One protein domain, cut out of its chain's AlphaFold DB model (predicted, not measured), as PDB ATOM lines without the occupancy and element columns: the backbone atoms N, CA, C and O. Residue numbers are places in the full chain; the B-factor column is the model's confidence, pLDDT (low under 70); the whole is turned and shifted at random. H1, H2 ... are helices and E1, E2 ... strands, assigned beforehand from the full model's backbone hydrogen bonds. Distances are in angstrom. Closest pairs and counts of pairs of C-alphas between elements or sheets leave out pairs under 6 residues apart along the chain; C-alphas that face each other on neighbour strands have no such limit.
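What this domain is: This is residues 7 to 113 of the 114 residues of an uncharacterized protein of Treponema sp (UniProt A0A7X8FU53). A twisted six-stranded sheet curls round one long helix, H3, which packs inside the trough; H2 packs beside the last residues of E5 and E1, and the short H1 packs at a far corner by the start of E2. The printed part has 107 residues, with three named helices and six named strands in the order E1 H1 E2 E3 E4 E5 H2 H3 E6. The sheet is mixed, in the order E3 E2 E4 E5 E1 E6, and the class is mixed, helices and strands. The whole is compact and rounded, with a radius of gyration of the C-alphas of 12.8 A and spans of 33 by 31 by 26 A.

Where its parts are: Begin with the two longest strands: E2, residues 28 to 37, runs 26.1 A from C-alpha 28 at (-39.776, -6.413, -15.767), and E4, residues 55 to 64, covers 25.7 A. The shorter strands are E3, residues 42 to 46, E5, residues 69 to 73, E1, residues 7 to 11, and E6, residues 109 to 113, which ends at (-51.390, -1.351, -28.784). Find C-alpha 88 at (-57.447, -12.742, -29.400); from there H3, residues 88 to 100, runs 18.8 A. H2 is residues 77 to 84, 12.0 A, and H1 is residues 20 to 25, 8.9 A.

How they stand to each other: Look first at E2 and E4, antiparallel at 164 degrees, with N 34 and O 59 2.9 A apart. The hairpin of E2 and E3 has N 35 and O 43 at 2.8 A, and the hairpin of E4 and E5 has N 70 and O 62 at 2.8 A. E1 is parallel to E5, with N 71 and O 10 at 2.9 A, and to the edge strand E6, with N 9 and O 111 at 2.9 A. E1, H1, E2 and E5, H2 H3, E6 are split strand-helix-strand units, two strands running the same way with others between them, each with a right-handed crossover. H2 and H3 are on one face of the sheet, two layers. The closest C-alphas of H3 and E3 are Val 44 and Leu 94, 7.2 A; those of H2 and E5 are Ala 73 and Gly 80, 4.4 A. H2 and H3 touch only at the corner, with residues 88 to 91 of H3, Leu 83 and Leu 91 closest at 6.4 A, about perpendicular at 73 degrees. H1 lies only just over E2, with 3 of its C-alphas, at a height over the sheet of 6.9 A; C-alphas 23 and 29 are closest, 6.5 A. In H1 and H3 every O i to N i+4 pair is within hydrogen-bond range; in H2 2 of 4 are.

The domain as a whole: The two C-alphas farthest apart are those of Arg 25 and Asp 39, 35.7 A. The printed part has no cut and no long link. Its mean pLDDT is 93.3, and no printed residue is under 70.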
ATOM      1  N   LEU A   7     -55.944  -2.170 -18.420       95.25
ATOM      2  CA  LEU A   7     -54.760  -2.927 -18.816       95.25
ATOM      3  C   LEU A   7     -54.414  -2.590 -20.266       95.25
ATOM      4  O   LEU A   7     -55.289  -2.653 -21.132       95.25
ATOM      5  N   ILE A   8     -53.152  -2.255 -20.515       95.69
ATOM      6  CA  ILE A   8     -52.603  -2.094 -21.863       95.69
ATOM      7  C   ILE A   8     -51.839  -3.370 -22.204       95.69
ATOM      8  O   ILE A   8     -50.987  -3.800 -21.423       95.69
ATOM      9  N   ILE A   9     -52.166  -3.963 -23.348       96.19
ATOM     10  CA  ILE A   9     -51.460  -5.109 -23.917       96.19
ATOM     11  C   ILE A   9     -50.666  -4.617 -25.118       96.19
ATOM     12  O   ILE A   9     -51.269  -4.062 -26.038       96.19
ATOM     13  N   HIS A  10     -49.355  -4.834 -25.109       95.69
ATOM     14  CA  HIS A  10     -48.457  -4.367 -26.157       95.69
ATOM     15  C   HIS A  10     -47.694  -5.517 -26.814       95.69
ATOM     16  O   HIS A  10     -47.245  -6.433 -26.117       95.69
ATOM     17  N   LEU A  11     -47.565  -5.473 -28.140       94.38
ATOM     18  CA  LEU A  11     -46.655  -6.350 -28.875       94.38
ATOM     19  C   LEU A  11     -45.241  -5.770 -28.786       94.38
ATOM     20  O   LEU A  11     -45.010  -4.656 -29.236       94.38
ATOM     21  N   ASP A  12     -44.302  -6.516 -28.212       92.94
ATOM     22  CA  ASP A  12     -42.922  -6.059 -28.012       92.94
ATOM     23  C   ASP A  12     -41.922  -7.183 -28.332       92.94
ATOM     24  O   ASP A  12     -42.292  -8.354 -28.443       92.94
ATOM     25  N   SER A  13     -40.639  -6.850 -28.458       90.62
ATOM     26  CA  SER A  13     -39.547  -7.808 -28.638       90.62
ATOM     27  C   SER A  13     -38.987  -8.244 -27.282       90.62
ATOM     28  O   SER A  13     -37.991  -7.715 -26.785       90.62
ATOM     29  N   LEU A  14     -39.651  -9.218 -26.656       92.44
ATOM     30  CA  LEU A  14     -39.211  -9.759 -25.367       92.44
ATOM     31  C   LEU A  14     -38.013 -10.715 -25.532       92.44
ATOM     32  O   LEU A  14     -38.091 -11.642 -26.344       92.44
ATOM     33  N   PRO A  15     -36.935 -10.556 -24.739       90.62
ATOM     34  CA  PRO A  15     -35.817 -11.496 -24.729       90.62
ATOM     35  C   PRO A  15     -36.238 -12.822 -24.088       90.62
ATOM     36  O   PRO A  15     -37.084 -12.833 -23.195       90.62
ATOM     37  N   ASP A  16     -35.618 -13.933 -24.489       89.94
ATOM     38  CA  ASP A  16     -35.776 -15.218 -23.799       89.94
ATOM     39  C   ASP A  16     -34.929 -15.220 -22.518       89.94
ATOM     40  O   ASP A  16     -33.707 -15.367 -22.570       89.94
ATOM     41  N   ILE A  17     -35.572 -15.005 -21.367       90.19
ATOM     42  CA  ILE A  17     -34.893 -14.912 -20.069       90.19
ATOM     43  C   ILE A  17     -35.359 -15.996 -19.101       90.19
ATOM     44  O   ILE A  17     -36.464 -16.550 -19.187       90.19
ATOM     45  N   ASN A  18     -34.483 -16.328 -18.158       89.62
ATOM     46  CA  ASN A  18     -34.720 -17.402 -17.201       89.62
ATOM     47  C   ASN A  18     -34.158 -17.112 -15.806       89.62
ATOM     48  O   ASN A  18     -34.075 -18.043 -15.012       89.62
ATOM     49  N   SER A  19     -33.779 -15.870 -15.492       88.88
ATOM     50  CA  SER A  19     -33.219 -15.510 -14.192       88.88
ATOM     51  C   SER A  19     -33.860 -14.251 -13.609       88.88
ATOM     52  O   SER A  19     -34.322 -13.370 -14.332       88.88
ATOM     53  N   VAL A  20     -33.877 -14.153 -12.276       90.56
ATOM     54  CA  VAL A  20     -34.387 -12.966 -11.567       90.56
ATOM     55  C   VAL A  20     -33.538 -11.733 -11.890       90.56
ATOM     56  O   VAL A  20     -34.065 -10.635 -12.028       90.56
ATOM     57  N   ARG A  21     -32.229 -11.917 -12.096       91.88
ATOM     58  CA  ARG A  21     -31.311 -10.842 -12.492       91.88
ATOM     59  C   ARG A  21     -31.694 -10.224 -13.840       91.88
ATOM     60  O   ARG A  21     -31.536  -9.020 -14.031       91.88
ATOM     61  N   ASP A  22     -32.215 -11.028 -14.764       93.00
ATOM     62  CA  ASP A  22     -32.680 -10.517 -16.052       93.00
ATOM     63  C   ASP A  22     -33.964  -9.691 -15.915       93.00
ATOM     64  O   ASP A  22     -34.119  -8.708 -16.635       93.00
ATOM     65  N   LEU A  23     -34.850 -10.013 -14.962       92.94
ATOM     66  CA  LEU A  23     -36.029  -9.179 -14.691       92.94
ATOM     67  C   LEU A  23     -35.621  -7.744 -14.356       92.94
ATOM     68  O   LEU A  23     -36.167  -6.796 -14.913       92.94
ATOM     69  N   GLU A  24     -34.620  -7.582 -13.489       92.31
ATOM     70  CA  GLU A  24     -34.083  -6.265 -13.143       92.31
ATOM     71  C   GLU A  24     -33.443  -5.584 -14.353       92.31
ATOM     72  O   GLU A  24     -33.740  -4.423 -14.633       92.31
ATOM     73  N   ARG A  25     -32.622  -6.321 -15.113       93.94
ATOM     74  CA  ARG A  25     -31.940  -5.811 -16.312       93.94
ATOM     75  C   ARG A  25     -32.909  -5.249 -17.351       93.94
ATOM     76  O   ARG A  25     -32.611  -4.222 -17.953       93.94
ATOM     77  N   TYR A  26     -34.031  -5.926 -17.575       93.75
ATOM     78  CA  TYR A  26     -35.038  -5.538 -18.567       93.75
ATOM     79  C   TYR A  26     -36.206  -4.743 -17.972       93.75
ATOM     80  O   TYR A  26     -37.161  -4.422 -18.673       93.75
ATOM     81  N   ASN A  27     -36.119  -4.383 -16.689       94.38
ATOM     82  CA  ASN A  27     -37.141  -3.634 -15.967       94.38
ATOM     83  C   ASN A  27     -38.535  -4.300 -15.984       94.38
ATOM     84  O   ASN A  27     -39.573  -3.630 -16.022       94.38
ATOM     85  N   TYR A  28     -38.559  -5.629 -15.926       96.00
ATOM     86  CA  TYR A  28     -39.776  -6.413 -15.767       96.00
ATOM     87  C   TYR A  28     -40.044  -6.680 -14.286       96.00
ATOM     88  O   TYR A  28     -39.137  -6.905 -13.484       96.00
ATOM     89  N   ARG A  29     -41.320  -6.641 -13.914       95.94
ATOM     90  CA  ARG A  29     -41.810  -7.071 -12.606       95.94
ATOM     91  C   ARG A  29     -42.021  -8.584 -12.587       95.94
ATOM     92  O   ARG A  29     -41.588  -9.243 -11.652       95.94
ATOM     93  N   ASP A  30     -42.636  -9.110 -13.642       97.00
ATOM     94  CA  ASP A  30     -42.881 -10.536 -13.845       97.00
ATOM     95  C   ASP A  30     -42.619 -10.914 -15.302       97.00
ATOM     96  O   ASP A  30     -42.731 -10.082 -16.203       97.00
ATOM     97  N   TYR A  31     -42.304 -12.184 -15.534       97.19
ATOM     98  CA  TYR A  31     -42.042 -12.724 -16.860       97.19
ATOM     99  C   TYR A  31     -42.435 -14.198 -16.924       97.19
ATOM    100  O   TYR A  31     -42.357 -14.920 -15.920       97.19
ATOM    101  N   GLY A  32     -42.780 -14.672 -18.115       96.94
ATOM    102  CA  GLY A  32     -42.970 -16.088 -18.352       96.94
ATOM    103  C   GLY A  32     -43.249 -16.454 -19.801       96.94
ATOM    104  O   GLY A  32     -42.975 -15.711 -20.742       96.94
ATOM    105  N   ARG A  33     -43.781 -17.662 -19.965       97.19
ATOM    106  CA  ARG A  33     -44.091 -18.281 -21.254       97.19
ATOM    107  C   ARG A  33     -45.548 -18.722 -21.261       97.19
ATOM    108  O   ARG A  33     -46.087 -19.103 -20.221       97.19
ATOM    109  N   PHE A  34     -46.178 -18.683 -22.424       97.50
ATOM    110  CA  PHE A  34     -47.508 -19.242 -22.639       97.50
ATOM    111  C   PHE A  34     -47.614 -19.871 -24.021       97.50
ATOM    112  O   PHE A  34     -46.854 -19.537 -24.929       97.50
ATOM    113  N   ALA A  35     -48.524 -20.823 -24.174       96.69
ATOM    114  CA  ALA A  35     -48.644 -21.605 -25.388       96.69
ATOM    115  C   ALA A  35     -50.057 -22.143 -25.598       96.69
ATOM    116  O   ALA A  35     -50.821 -22.338 -24.651       96.69
ATOM    117  N   VAL A  36     -50.353 -22.435 -26.861       95.75
ATOM    118  CA  VAL A  36     -51.394 -23.382 -27.256       95.75
ATOM    119  C   VAL A  36     -50.702 -24.706 -27.579       95.75
ATOM    120  O   VAL A  36     -49.707 -24.732 -28.313       95.75
ATOM    121  N   LEU A  37     -51.186 -25.788 -26.977       96.25
ATOM    122  CA  LEU A  37     -50.701 -27.150 -27.197       96.25
ATOM    123  C   LEU A  37     -51.421 -27.784 -28.391       96.25
ATOM    124  O   LEU A  37     -52.500 -27.338 -28.774       96.25
ATOM    125  N   ARG A  38     -50.859 -28.858 -28.953       95.62
ATOM    126  CA  ARG A  38     -51.433 -29.569 -30.116       95.62
ATOM    127  C   ARG A  38     -52.836 -30.138 -29.880       95.62
ATOM    128  O   ARG A  38     -53.543 -30.413 -30.842       95.62
ATOM    129  N   ASP A  39     -53.233 -30.341 -28.625       95.25
ATOM    130  CA  ASP A  39     -54.588 -30.762 -28.251       95.25
ATOM    131  C   ASP A  39     -55.559 -29.577 -28.050       95.25
ATOM    132  O   ASP A  39     -56.696 -29.764 -27.617       95.25
ATOM    133  N   GLY A  40     -55.113 -28.354 -28.353       93.75
ATOM    134  CA  GLY A  40     -55.863 -27.112 -28.206       93.75
ATOM    135  C   GLY A  40     -55.860 -26.532 -26.790       93.75
ATOM    136  O   GLY A  40     -56.448 -25.469 -26.576       93.75
ATOM    137  N   LYS A  41     -55.216 -27.179 -25.808       95.56
ATOM    138  CA  LYS A  41     -55.156 -26.650 -24.440       95.56
ATOM    139  C   LYS A  41     -54.259 -25.425 -24.341       95.56
ATOM    140  O   LYS A  41     -53.267 -25.277 -25.051       95.56
ATOM    141  N   PHE A  42     -54.600 -24.568 -23.385       97.06
ATOM    142  CA  PHE A  42     -53.807 -23.407 -23.016       97.06
ATOM    143  C   PHE A  42     -52.832 -23.757 -21.889       97.06
ATOM    144  O   PHE A  42     -53.220 -24.350 -20.881       97.06
ATOM    145  N   TRP A  43     -51.575 -23.354 -22.046       97.38
ATOM    146  CA  TRP A  43     -50.530 -23.504 -21.041       97.38
ATOM    147  C   TRP A  43     -49.886 -22.152 -20.740       97.38
ATOM    148  O   TRP A  43     -49.637 -21.360 -21.645       97.38
ATOM    149  N   VAL A  44     -49.577 -21.895 -19.469       97.56
ATOM    150  CA  VAL A  44     -48.870 -20.688 -19.031       97.56
ATOM    151  C   VAL A  44     -48.020 -20.983 -17.807       97.56
ATOM    152  O   VAL A  44     -48.446 -21.685 -16.886       97.56
ATOM    153  N   GLN A  45     -46.823 -20.410 -17.777       96.75
ATOM    154  CA  GLN A  45     -45.925 -20.503 -16.638       96.75
ATOM    155  C   GLN A  45     -45.112 -19.221 -16.457       96.75
ATOM    156  O   GLN A  45     -44.912 -18.460 -17.403       96.75
ATOM    157  N   THR A  46     -44.650 -18.987 -15.231       95.44
ATOM    158  CA  THR A  46     -43.756 -17.885 -14.849       95.44
ATOM    159  C   THR A  46     -42.297 -18.169 -15.239       95.44
ATOM    160  O   THR A  46     -42.007 -19.085 -16.019       95.44
ATOM    161  N   LEU A  47     -41.372 -17.369 -14.704       92.56
ATOM    162  CA  LEU A  47     -39.923 -17.539 -14.806       92.56
ATOM    163  C   LEU A  47     -39.478 -18.981 -14.485       92.56
ATOM    164  O   LEU A  47     -40.164 -19.703 -13.763       92.56
ATOM    165  N   HIS A  48     -38.318 -19.386 -15.013       88.44
ATOM    166  CA  HIS A  48     -37.760 -20.744 -14.892       88.44
ATOM    167  C   HIS A  48     -38.620 -21.844 -15.536       88.44
ATOM    168  O   HIS A  48     -38.706 -22.964 -15.042       88.44
ATOM    169  N   SER A  49     -39.259 -21.526 -16.659       87.12
ATOM    170  CA  SER A  49     -40.089 -22.460 -17.417       87.12
ATOM    171  C   SER A  49     -39.476 -22.831 -18.762       87.12
ATOM    172  O   SER A  49     -38.710 -22.076 -19.355       87.12
ATOM    173  N   SER A  50     -39.858 -23.990 -19.280       90.38
ATOM    174  CA  SER A  50     -39.643 -24.366 -20.676       90.38
ATOM    175  C   SER A  50     -40.980 -24.741 -21.293       90.38
ATOM    176  O   SER A  50     -41.895 -25.164 -20.586       90.38
ATOM    177  N   TYR A  51     -41.100 -24.553 -22.605       93.50
ATOM    178  CA  TYR A  51     -42.302 -24.946 -23.330       93.50
ATOM    179  C   TYR A  51     -42.516 -26.465 -23.231       93.50
ATOM    180  O   TYR A  51     -41.547 -27.215 -23.383       93.50
ATOM    181  N   PRO A  52     -43.762 -26.929 -23.025       95.25
ATOM    182  CA  PRO A  52     -44.106 -28.338 -23.165       95.25
ATOM    183  C   PRO A  52     -43.712 -28.891 -24.541       95.25
ATOM    184  O   PRO A  52     -43.754 -28.168 -25.543       95.25
ATOM    185  N   ALA A  53     -43.342 -30.174 -24.601       95.12
ATOM    186  CA  ALA A  53     -42.882 -30.822 -25.836       95.12
ATOM    187  C   ALA A  53     -43.955 -30.849 -26.944       95.12
ATOM    188  O   ALA A  53     -43.636 -30.891 -28.130       95.12
ATOM    189  N   ASP A  54     -45.225 -30.789 -26.556       96.31
ATOM    190  CA  ASP A  54     -46.415 -30.769 -27.405       96.31
ATOM    191  C   ASP A  54     -46.927 -29.351 -27.714       96.31
ATOM    192  O   ASP A  54     -48.057 -29.187 -28.171       96.31
ATOM    193  N   THR A  55     -46.103 -28.319 -27.509       95.56
ATOM    194  CA  THR A  55     -46.430 -26.943 -27.912       95.56
ATOM    195  C   THR A  55     -46.656 -26.857 -29.424       95.56
ATOM    196  O   THR A  55     -45.798 -27.260 -30.212       95.56
ATOM    197  N   GLU A  56     -47.794 -26.291 -29.830       93.19
ATOM    198  CA  GLU A  56     -48.091 -25.946 -31.223       93.19
ATOM    199  C   GLU A  56     -47.648 -24.513 -31.533       93.19
ATOM    200  O   GLU A  56     -46.915 -24.274 -32.488       93.19
ATOM    201  N   THR A  57     -48.055 -23.548 -30.706       93.38
ATOM    202  CA  THR A  57     -47.613 -22.150 -30.810       93.38
ATOM    203  C   THR A  57     -47.274 -21.613 -29.426       93.38
ATOM    204  O   THR A  57     -48.027 -21.839 -28.481       93.38
ATOM    205  N   GLY A  58     -46.149 -20.905 -29.299       94.50
ATOM    206  CA  GLY A  58     -45.662 -20.366 -28.030       94.50
ATOM    207  C   GLY A  58     -45.296 -18.888 -28.112       94.50
ATOM    208  O   GLY A  58     -44.905 -18.388 -29.169       94.50
ATOM    209  N   TRP A  59     -45.394 -18.216 -26.971       96.62
ATOM    210  CA  TRP A  59     -45.146 -16.791 -26.797       96.62
ATOM    211  C   TRP A  59     -44.552 -16.501 -25.419       96.62
ATOM    212  O   TRP A  59     -44.726 -17.258 -24.458       96.62
ATOM    213  N   PHE A  60     -43.903 -15.352 -25.317       96.81
ATOM    214  CA  PHE A  60     -43.430 -14.791 -24.060       96.81
ATOM    215  C   PHE A  60     -44.415 -13.749 -23.545       96.81
ATOM    216  O   PHE A  60     -45.043 -13.045 -24.338       96.81
ATOM    217  N   TRP A  61     -44.522 -13.633 -22.224       97.81
ATOM    218  CA  TRP A  61     -45.249 -12.551 -21.569       97.81
ATOM    219  C   TRP A  61     -44.355 -11.873 -20.531       97.81
ATOM    220  O   TRP A  61     -43.539 -12.532 -19.882       97.81
ATOM    221  N   ALA A  62     -44.533 -10.569 -20.346       97.69
ATOM    222  CA  ALA A  62     -43.910  -9.812 -19.268       97.69
ATOM    223  C   ALA A  62     -44.883  -8.773 -18.707       97.69
ATOM    224  O   ALA A  62     -45.735  -8.259 -19.432       97.69
ATOM    225  N   VAL A  63     -44.744  -8.449 -17.426       97.50
ATOM    226  CA  VAL A  63     -45.371  -7.262 -16.835       97.50
ATOM    227  C   VAL A  63     -44.268  -6.275 -16.514       97.50
ATOM    228  O   VAL A  63     -43.340  -6.616 -15.780       97.50
ATOM    229  N   ASP A  64     -44.340  -5.071 -17.067       94.81
ATOM    230  CA  ASP A  64     -43.361  -4.027 -16.772       94.81
ATOM    231  C   ASP A  64     -43.681  -3.287 -15.460       94.81
ATOM    232  O   ASP A  64     -44.702  -3.518 -14.809       94.81
ATOM    233  N   ARG A  65     -42.799  -2.371 -15.040       92.56
ATOM    234  CA  ARG A  65     -43.024  -1.551 -13.830       92.56
ATOM    235  C   ARG A  65     -44.203  -0.578 -13.938       92.56
ATOM    236  O   ARG A  65     -44.625  -0.044 -12.917       92.56
ATOM    237  N   SER A  66     -44.716  -0.352 -15.144       91.56
ATOM    238  CA  SER A  66     -45.878   0.495 -15.423       91.56
ATOM    239  C   SER A  66     -47.179  -0.312 -15.497       91.56
ATOM    240  O   SER A  66     -48.198   0.227 -15.928       91.56
ATOM    241  N   GLU A  67     -47.160  -1.587 -15.085       92.12
ATOM    242  CA  GLU A  67     -48.313  -2.497 -15.090       92.12
ATOM    243  C   GLU A  67     -48.885  -2.772 -16.497       92.12
ATOM    244  O   GLU A  67     -50.064  -3.109 -16.652       92.12
ATOM    245  N   ARG A  68     -48.057  -2.649 -17.543       95.25
ATOM    246  CA  ARG A  68     -48.413  -3.046 -18.913       95.25
ATOM    247  C   ARG A  68     -48.106  -4.523 -19.124       95.25
ATOM    248  O   ARG A  68     -47.082  -5.018 -18.655       95.25
ATOM    249  N   LEU A  69     -48.975  -5.212 -19.862       97.31
ATOM    250  CA  LEU A  69     -48.739  -6.584 -20.305       97.31
ATOM    251  C   LEU A  69     -48.053  -6.554 -21.671       97.31
ATOM    252  O   LEU A  69     -48.657  -6.165 -22.667       97.31
ATOM    253  N   LEU A  70     -46.804  -6.984 -21.716       97.19
ATOM    254  CA  LEU A  70     -46.047  -7.141 -22.949       97.19
ATOM    255  C   LEU A  70     -46.158  -8.592 -23.413       97.19
ATOM    256  O   LEU A  70     -46.088  -9.513 -22.592       97.19
ATOM    257  N   VAL A  71     -46.303  -8.806 -24.717       96.81
ATOM    258  CA  VAL A  71     -46.272 -10.137 -25.332       96.81
ATOM    259  C   VAL A  71     -45.337 -10.143 -26.532       96.81
ATOM    260  O   VAL A  71     -45.241  -9.154 -27.249       96.81
ATOM    261  N   SER A  72     -44.670 -11.270 -26.761       94.62
ATOM    262  CA  SER A  72     -43.789 -11.472 -27.915       94.62
ATOM    263  C   SER A  72     -43.964 -12.873 -28.479       94.62
ATOM    264  O   SER A  72     -44.231 -13.824 -27.738       94.62
ATOM    265  N   ALA A  73     -43.782 -13.020 -29.789       92.25
ATOM    266  CA  ALA A  73     -43.666 -14.332 -30.408       92.25
ATOM    267  C   ALA A  73     -42.435 -15.080 -29.881       92.25
ATOM    268  O   ALA A  73     -41.378 -14.492 -29.663       92.25
ATOM    269  N   ARG A  74     -42.536 -16.407 -29.745       85.12
ATOM    270  CA  ARG A  74     -41.346 -17.247 -29.531       85.12
ATOM    271  C   ARG A  74     -40.421 -17.255 -30.754       85.12
ATOM    272  O   ARG A  74     -39.218 -17.436 -30.608       85.12
ATOM    273  N   GLY A  75     -41.004 -17.147 -31.947       79.69
ATOM    274  CA  GLY A  75     -40.312 -17.304 -33.223       79.69
ATOM    275  C   GLY A  75     -40.726 -16.238 -34.228       79.69
ATOM    276  O   GLY A  75     -40.212 -15.125 -34.201       79.69
ATOM    277  N   ALA A  76     -41.631 -16.584 -35.144       75.94
ATOM    278  CA  ALA A  76     -42.009 -15.693 -36.233       75.94
ATOM    279  C   ALA A  76     -42.806 -14.482 -35.726       75.94
ATOM    280  O   ALA A  76     -43.769 -14.637 -34.981       75.94
ATOM    281  N   VAL A  77     -42.465 -13.282 -36.207       76.38
ATOM    282  CA  VAL A  77     -43.179 -12.028 -35.882       76.38
ATOM    283  C   VAL A  77     -44.689 -12.153 -36.128       76.38
ATOM    284  O   VAL A  77     -45.489 -11.738 -35.292       76.38
ATOM    285  N   MET A  78     -45.074 -12.838 -37.212       75.62
ATOM    286  CA  MET A  78     -46.472 -13.120 -37.564       75.62
ATOM    287  C   MET A  78     -47.250 -13.843 -36.453       75.62
ATOM    288  O   MET A  78     -48.453 -13.627 -36.300       75.62
ATOM    289  N   ASP A  79     -46.589 -14.685 -35.650       80.69
ATOM    290  CA  ASP A  79     -47.241 -15.356 -34.525       80.69
ATOM    291  C   ASP A  79     -47.605 -14.357 -33.420       80.69
ATOM    292  O   ASP A  79     -48.630 -14.526 -32.757       80.69
ATOM    293  N   GLY A  80     -46.814 -13.297 -33.240       85.19
ATOM    294  CA  GLY A  80     -47.082 -12.210 -32.298       85.19
ATOM    295  C   GLY A  80     -48.287 -11.379 -32.728       85.19
ATOM    296  O   GLY A  80     -49.254 -11.264 -31.977       85.19
ATOM    297  N   GLU A  81     -48.295 -10.903 -33.974       89.12
ATOM    298  CA  GLU A  81     -49.425 -10.159 -34.557       89.12
ATOM    299  C   GLU A  81     -50.731 -10.970 -34.540       89.12
ATOM    300  O   GLU A  81     -51.833 -10.429 -34.381       89.12
ATOM    301  N   SER A  82     -50.629 -12.299 -34.653       90.06
ATOM    302  CA  SER A  82     -51.794 -13.180 -34.598       90.06
ATOM    303  C   SER A  82     -52.571 -13.054 -33.282       90.06
ATOM    304  O   SER A  82     -53.800 -13.155 -33.311       90.06
ATOM    305  N   LEU A  83     -51.908 -12.754 -32.155       92.25
ATOM    306  CA  LEU A  83     -52.552 -12.544 -30.848       92.25
ATOM    307  C   LEU A  83     -53.540 -11.377 -30.867       92.25
ATOM    308  O   LEU A  83     -54.567 -11.420 -30.193       92.25
ATOM    309  N   PHE A  84     -53.262 -10.360 -31.676       92.62
ATOM    310  CA  PHE A  84     -54.068  -9.149 -31.754       92.62
ATOM    311  C   PHE A  84     -55.099  -9.180 -32.884       92.62
ATOM    312  O   PHE A  84     -55.969  -8.312 -32.963       92.62
ATOM    313  N   THR A  85     -55.058 -10.209 -33.730       90.31
ATOM    314  CA  THR A  85     -55.970 -10.381 -34.862       90.31
ATOM    315  C   THR A  85     -56.837 -11.625 -34.680       90.31
ATOM    316  O   THR A  85     -57.957 -11.533 -34.176       90.31
ATOM    317  N   ARG A  86     -56.330 -12.798 -35.069       90.12
ATOM    318  CA  ARG A  86     -57.082 -14.061 -35.164       90.12
ATOM    319  C   ARG A  86     -57.085 -14.870 -33.864       90.12
ATOM    320  O   ARG A  86     -57.993 -15.666 -33.647       90.12
ATOM    321  N   LYS A  87     -56.095 -14.666 -32.993       91.19
ATOM    322  CA  LYS A  87     -55.873 -15.409 -31.741       91.19
ATOM    323  C   LYS A  87     -56.144 -14.566 -30.485       91.19
ATOM    324  O   LYS A  87     -55.591 -14.844 -29.427       91.19
ATOM    325  N   LYS A  88     -57.056 -13.584 -30.556       92.25
ATOM    326  CA  LYS A  88     -57.447 -12.742 -29.400       92.25
ATOM    327  C   LYS A  88     -57.909 -13.541 -28.177       92.25
ATOM    328  O   LYS A  88     -57.698 -13.111 -27.048       92.25
ATOM    329  N   TYR A  89     -58.508 -14.714 -28.389       93.81
ATOM    330  CA  TYR A  89     -58.912 -15.606 -27.300       93.81
ATOM    331  C   TYR A  89     -57.716 -16.068 -26.448       93.81
ATOM    332  O   TYR A  89     -57.859 -16.230 -25.242       93.81
ATOM    333  N   VAL A  90     -56.523 -16.202 -27.040       96.06
ATOM    334  CA  VAL A  90     -55.298 -16.589 -26.326       96.06
ATOM    335  C   VAL A  90     -54.876 -15.486 -25.350       96.06
ATOM    336  O   VAL A  90     -54.515 -15.788 -24.214       96.06
ATOM    337  N   LEU A  91     -54.990 -14.209 -25.742       95.69
ATOM    338  CA  LEU A  91     -54.758 -13.080 -24.831       95.69
ATOM    339  C   LEU A  91     -55.756 -13.083 -23.669       95.69
ATOM    340  O   LEU A  91     -55.369 -12.822 -22.532       95.69
ATOM    341  N   ALA A  92     -57.024 -13.413 -23.927       95.75
ATOM    342  CA  ALA A  92     -58.024 -13.528 -22.868       95.75
ATOM    343  C   ALA A  92     -57.660 -14.634 -21.860       95.75
ATOM    344  O   ALA A  92     -57.671 -14.377 -20.655       95.75
ATOM    345  N   CYS A  93     -57.258 -15.819 -22.339       97.62
ATOM    346  CA  CYS A  93     -56.787 -16.913 -21.483       97.62
ATOM    347  C   CYS A  93     -55.554 -16.513 -20.662       97.62
ATOM    348  O   CYS A  93     -55.505 -16.774 -19.459       97.62
ATOM    349  N   LEU A  94     -54.584 -15.830 -21.280       98.12
ATOM    350  CA  LEU A  94     -53.402 -15.330 -20.582       98.12
ATOM    351  C   LEU A  94     -53.791 -14.391 -19.437       98.12
ATOM    352  O   LEU A  94     -53.377 -14.605 -18.300       98.12
ATOM    353  N   ILE A  95     -54.609 -13.374 -19.710       97.06
ATOM    354  CA  ILE A  95     -55.039 -12.402 -18.696       97.06
ATOM    355  C   ILE A  95     -55.768 -13.102 -17.551       97.06
ATOM    356  O   ILE A  95     -55.506 -12.803 -16.386       97.06
ATOM    357  N   GLU A  96     -56.667 -14.035 -17.862       97.62
ATOM    358  CA  GLU A  96     -57.405 -14.781 -16.846       97.62
ATOM    359  C   GLU A  96     -56.458 -15.544 -15.909       97.62
ATOM    360  O   GLU A  96     -56.589 -15.449 -14.686       97.62
ATOM    361  N   GLU A  97     -55.466 -16.237 -16.464       98.19
ATOM    362  CA  GLU A  97     -54.485 -16.982 -15.680       98.19
ATOM    363  C   GLU A  97     -53.565 -16.075 -14.857       98.19
ATOM    364  O   GLU A  97     -53.310 -16.355 -13.681       98.19
ATOM    365  N   LEU A  98     -53.112 -14.950 -15.413       97.50
ATOM    366  CA  LEU A  98     -52.306 -13.976 -14.671       97.50
ATOM    367  C   LEU A  98     -53.101 -13.343 -13.519       97.50
ATOM    368  O   LEU A  98     -52.547 -13.114 -12.442       97.50
ATOM    369  N   VAL A  99     -54.405 -13.109 -13.698       96.88
ATOM    370  CA  VAL A  99     -55.293 -12.628 -12.628       96.88
ATOM    371  C   VAL A  99     -55.508 -13.700 -11.559       96.88
ATOM    372  O   VAL A  99     -55.410 -13.397 -10.368       96.88
ATOM    373  N   LYS A 100     -55.759 -14.958 -11.946       97.25
ATOM    374  CA  LYS A 100     -55.893 -16.086 -11.002       97.25
ATOM    375  C   LYS A 100     -54.640 -16.254 -10.142       97.25
ATOM    376  O   LYS A 100     -54.748 -16.450  -8.934       97.25
ATOM    377  N   LYS A 101     -53.461 -16.114 -10.751       96.12
ATOM    378  CA  LYS A 101     -52.153 -16.184 -10.079       96.12
ATOM    379  C   LYS A 101     -51.796 -14.921  -9.285       96.12
ATOM    380  O   LYS A 101     -50.746 -14.896  -8.655       96.12
ATOM    381  N   ARG A 102     -52.661 -13.894  -9.283       95.50
ATOM    382  CA  ARG A 102     -52.442 -12.583  -8.640       95.50
ATOM    383  C   ARG A 102     -51.218 -11.825  -9.163       95.50
ATOM    384  O   ARG A 102     -50.706 -10.949  -8.476       95.50
ATOM    385  N   ILE A 103     -50.788 -12.140 -10.383       95.88
ATOM    386  CA  ILE A 103     -49.763 -11.383 -11.101       95.88
ATOM    387  C   ILE A 103     -50.403 -10.083 -11.586       95.88
ATOM    388  O   ILE A 103     -49.916  -9.001 -11.295       95.88
ATOM    389  N   LEU A 104     -51.552 -10.155 -12.255       95.00
ATOM    390  CA  LEU A 104     -52.309  -8.962 -12.638       95.00
ATOM    391  C   LEU A 104     -53.483  -8.730 -11.687       95.00
ATOM    392  O   LEU A 104     -54.184  -9.659 -11.283       95.00
ATOM    393  N   ALA A 105     -53.763  -7.464 -11.381       92.56
ATOM    394  CA  ALA A 105     -55.065  -7.099 -10.842       92.56
ATOM    395  C   ALA A 105     -56.138  -7.292 -11.926       92.56
ATOM    396  O   ALA A 105     -55.891  -7.023 -13.099       92.56
ATOM    397  N   ARG A 106     -57.356  -7.709 -11.544       93.50
ATOM    398  CA  ARG A 106     -58.462  -7.853 -12.507       93.50
ATOM    399  C   ARG A 106     -58.729  -6.510 -13.216       93.50
ATOM    400  O   ARG A 106     -59.141  -5.560 -12.532       93.50
ATOM    401  N   PRO A 107     -58.536  -6.419 -14.548       92.81
ATOM    402  CA  PRO A 107     -58.753  -5.178 -15.275       92.81
ATOM    403  C   PRO A 107     -60.249  -4.877 -15.403       92.81
ATOM    404  O   PRO A 107     -61.080  -5.782 -15.463       92.81
ATOM    405  N   ARG A 108     -60.595  -3.588 -15.441       92.00
ATOM    406  CA  ARG A 108     -61.956  -3.106 -15.748       92.00
ATOM    407  C   ARG A 108     -62.127  -2.752 -17.222       92.00
ATOM    408  O   ARG A 108     -63.248  -2.719 -17.710       92.00
ATOM    409  N   ALA A 109     -61.022  -2.477 -17.904       92.88
ATOM    410  CA  ALA A 109     -60.965  -2.236 -19.335       92.88
ATOM    411  C   ALA A 109     -59.653  -2.804 -19.883       92.88
ATOM    412  O   ALA A 109     -58.653  -2.850 -19.165       92.88
ATOM    413  N   ILE A 110     -59.662  -3.214 -21.147       93.25
ATOM    414  CA  ILE A 110     -58.482  -3.707 -21.858       93.25
ATOM    415  C   ILE A 110     -58.309  -2.852 -23.110       93.25
ATOM    416  O   ILE A 110     -59.281  -2.548 -23.802       93.25
ATOM    417  N   SER A 111     -57.074  -2.460 -23.388       93.62
ATOM    418  CA  SER A 111     -56.677  -1.818 -24.636       93.62
ATOM    419  C   SER A 111     -55.481  -2.556 -25.212       93.62
ATOM    420  O   SER A 111     -54.630  -3.043 -24.470       93.62
ATOM    421  N   THR A 112     -55.440  -2.657 -26.531       91.06
ATOM    422  CA  THR A 112     -54.328  -3.250 -27.267       91.06
ATOM    423  C   THR A 112     -53.602  -2.163 -28.034       91.06
ATOM    424  O   THR A 112     -54.262  -1.320 -28.640       91.06
ATOM    425  N   ASP A 113     -52.282  -2.221 -28.025       86.00
ATOM    426  CA  ASP A 113     -51.390  -1.351 -28.784       86.00
ATOM    427  C   ASP A 113     -50.409  -2.267 -29.525       86.00
ATOM    428  O   ASP A 113     -49.638  -2.965 -28.866       86.00
TER     429      ASP A 113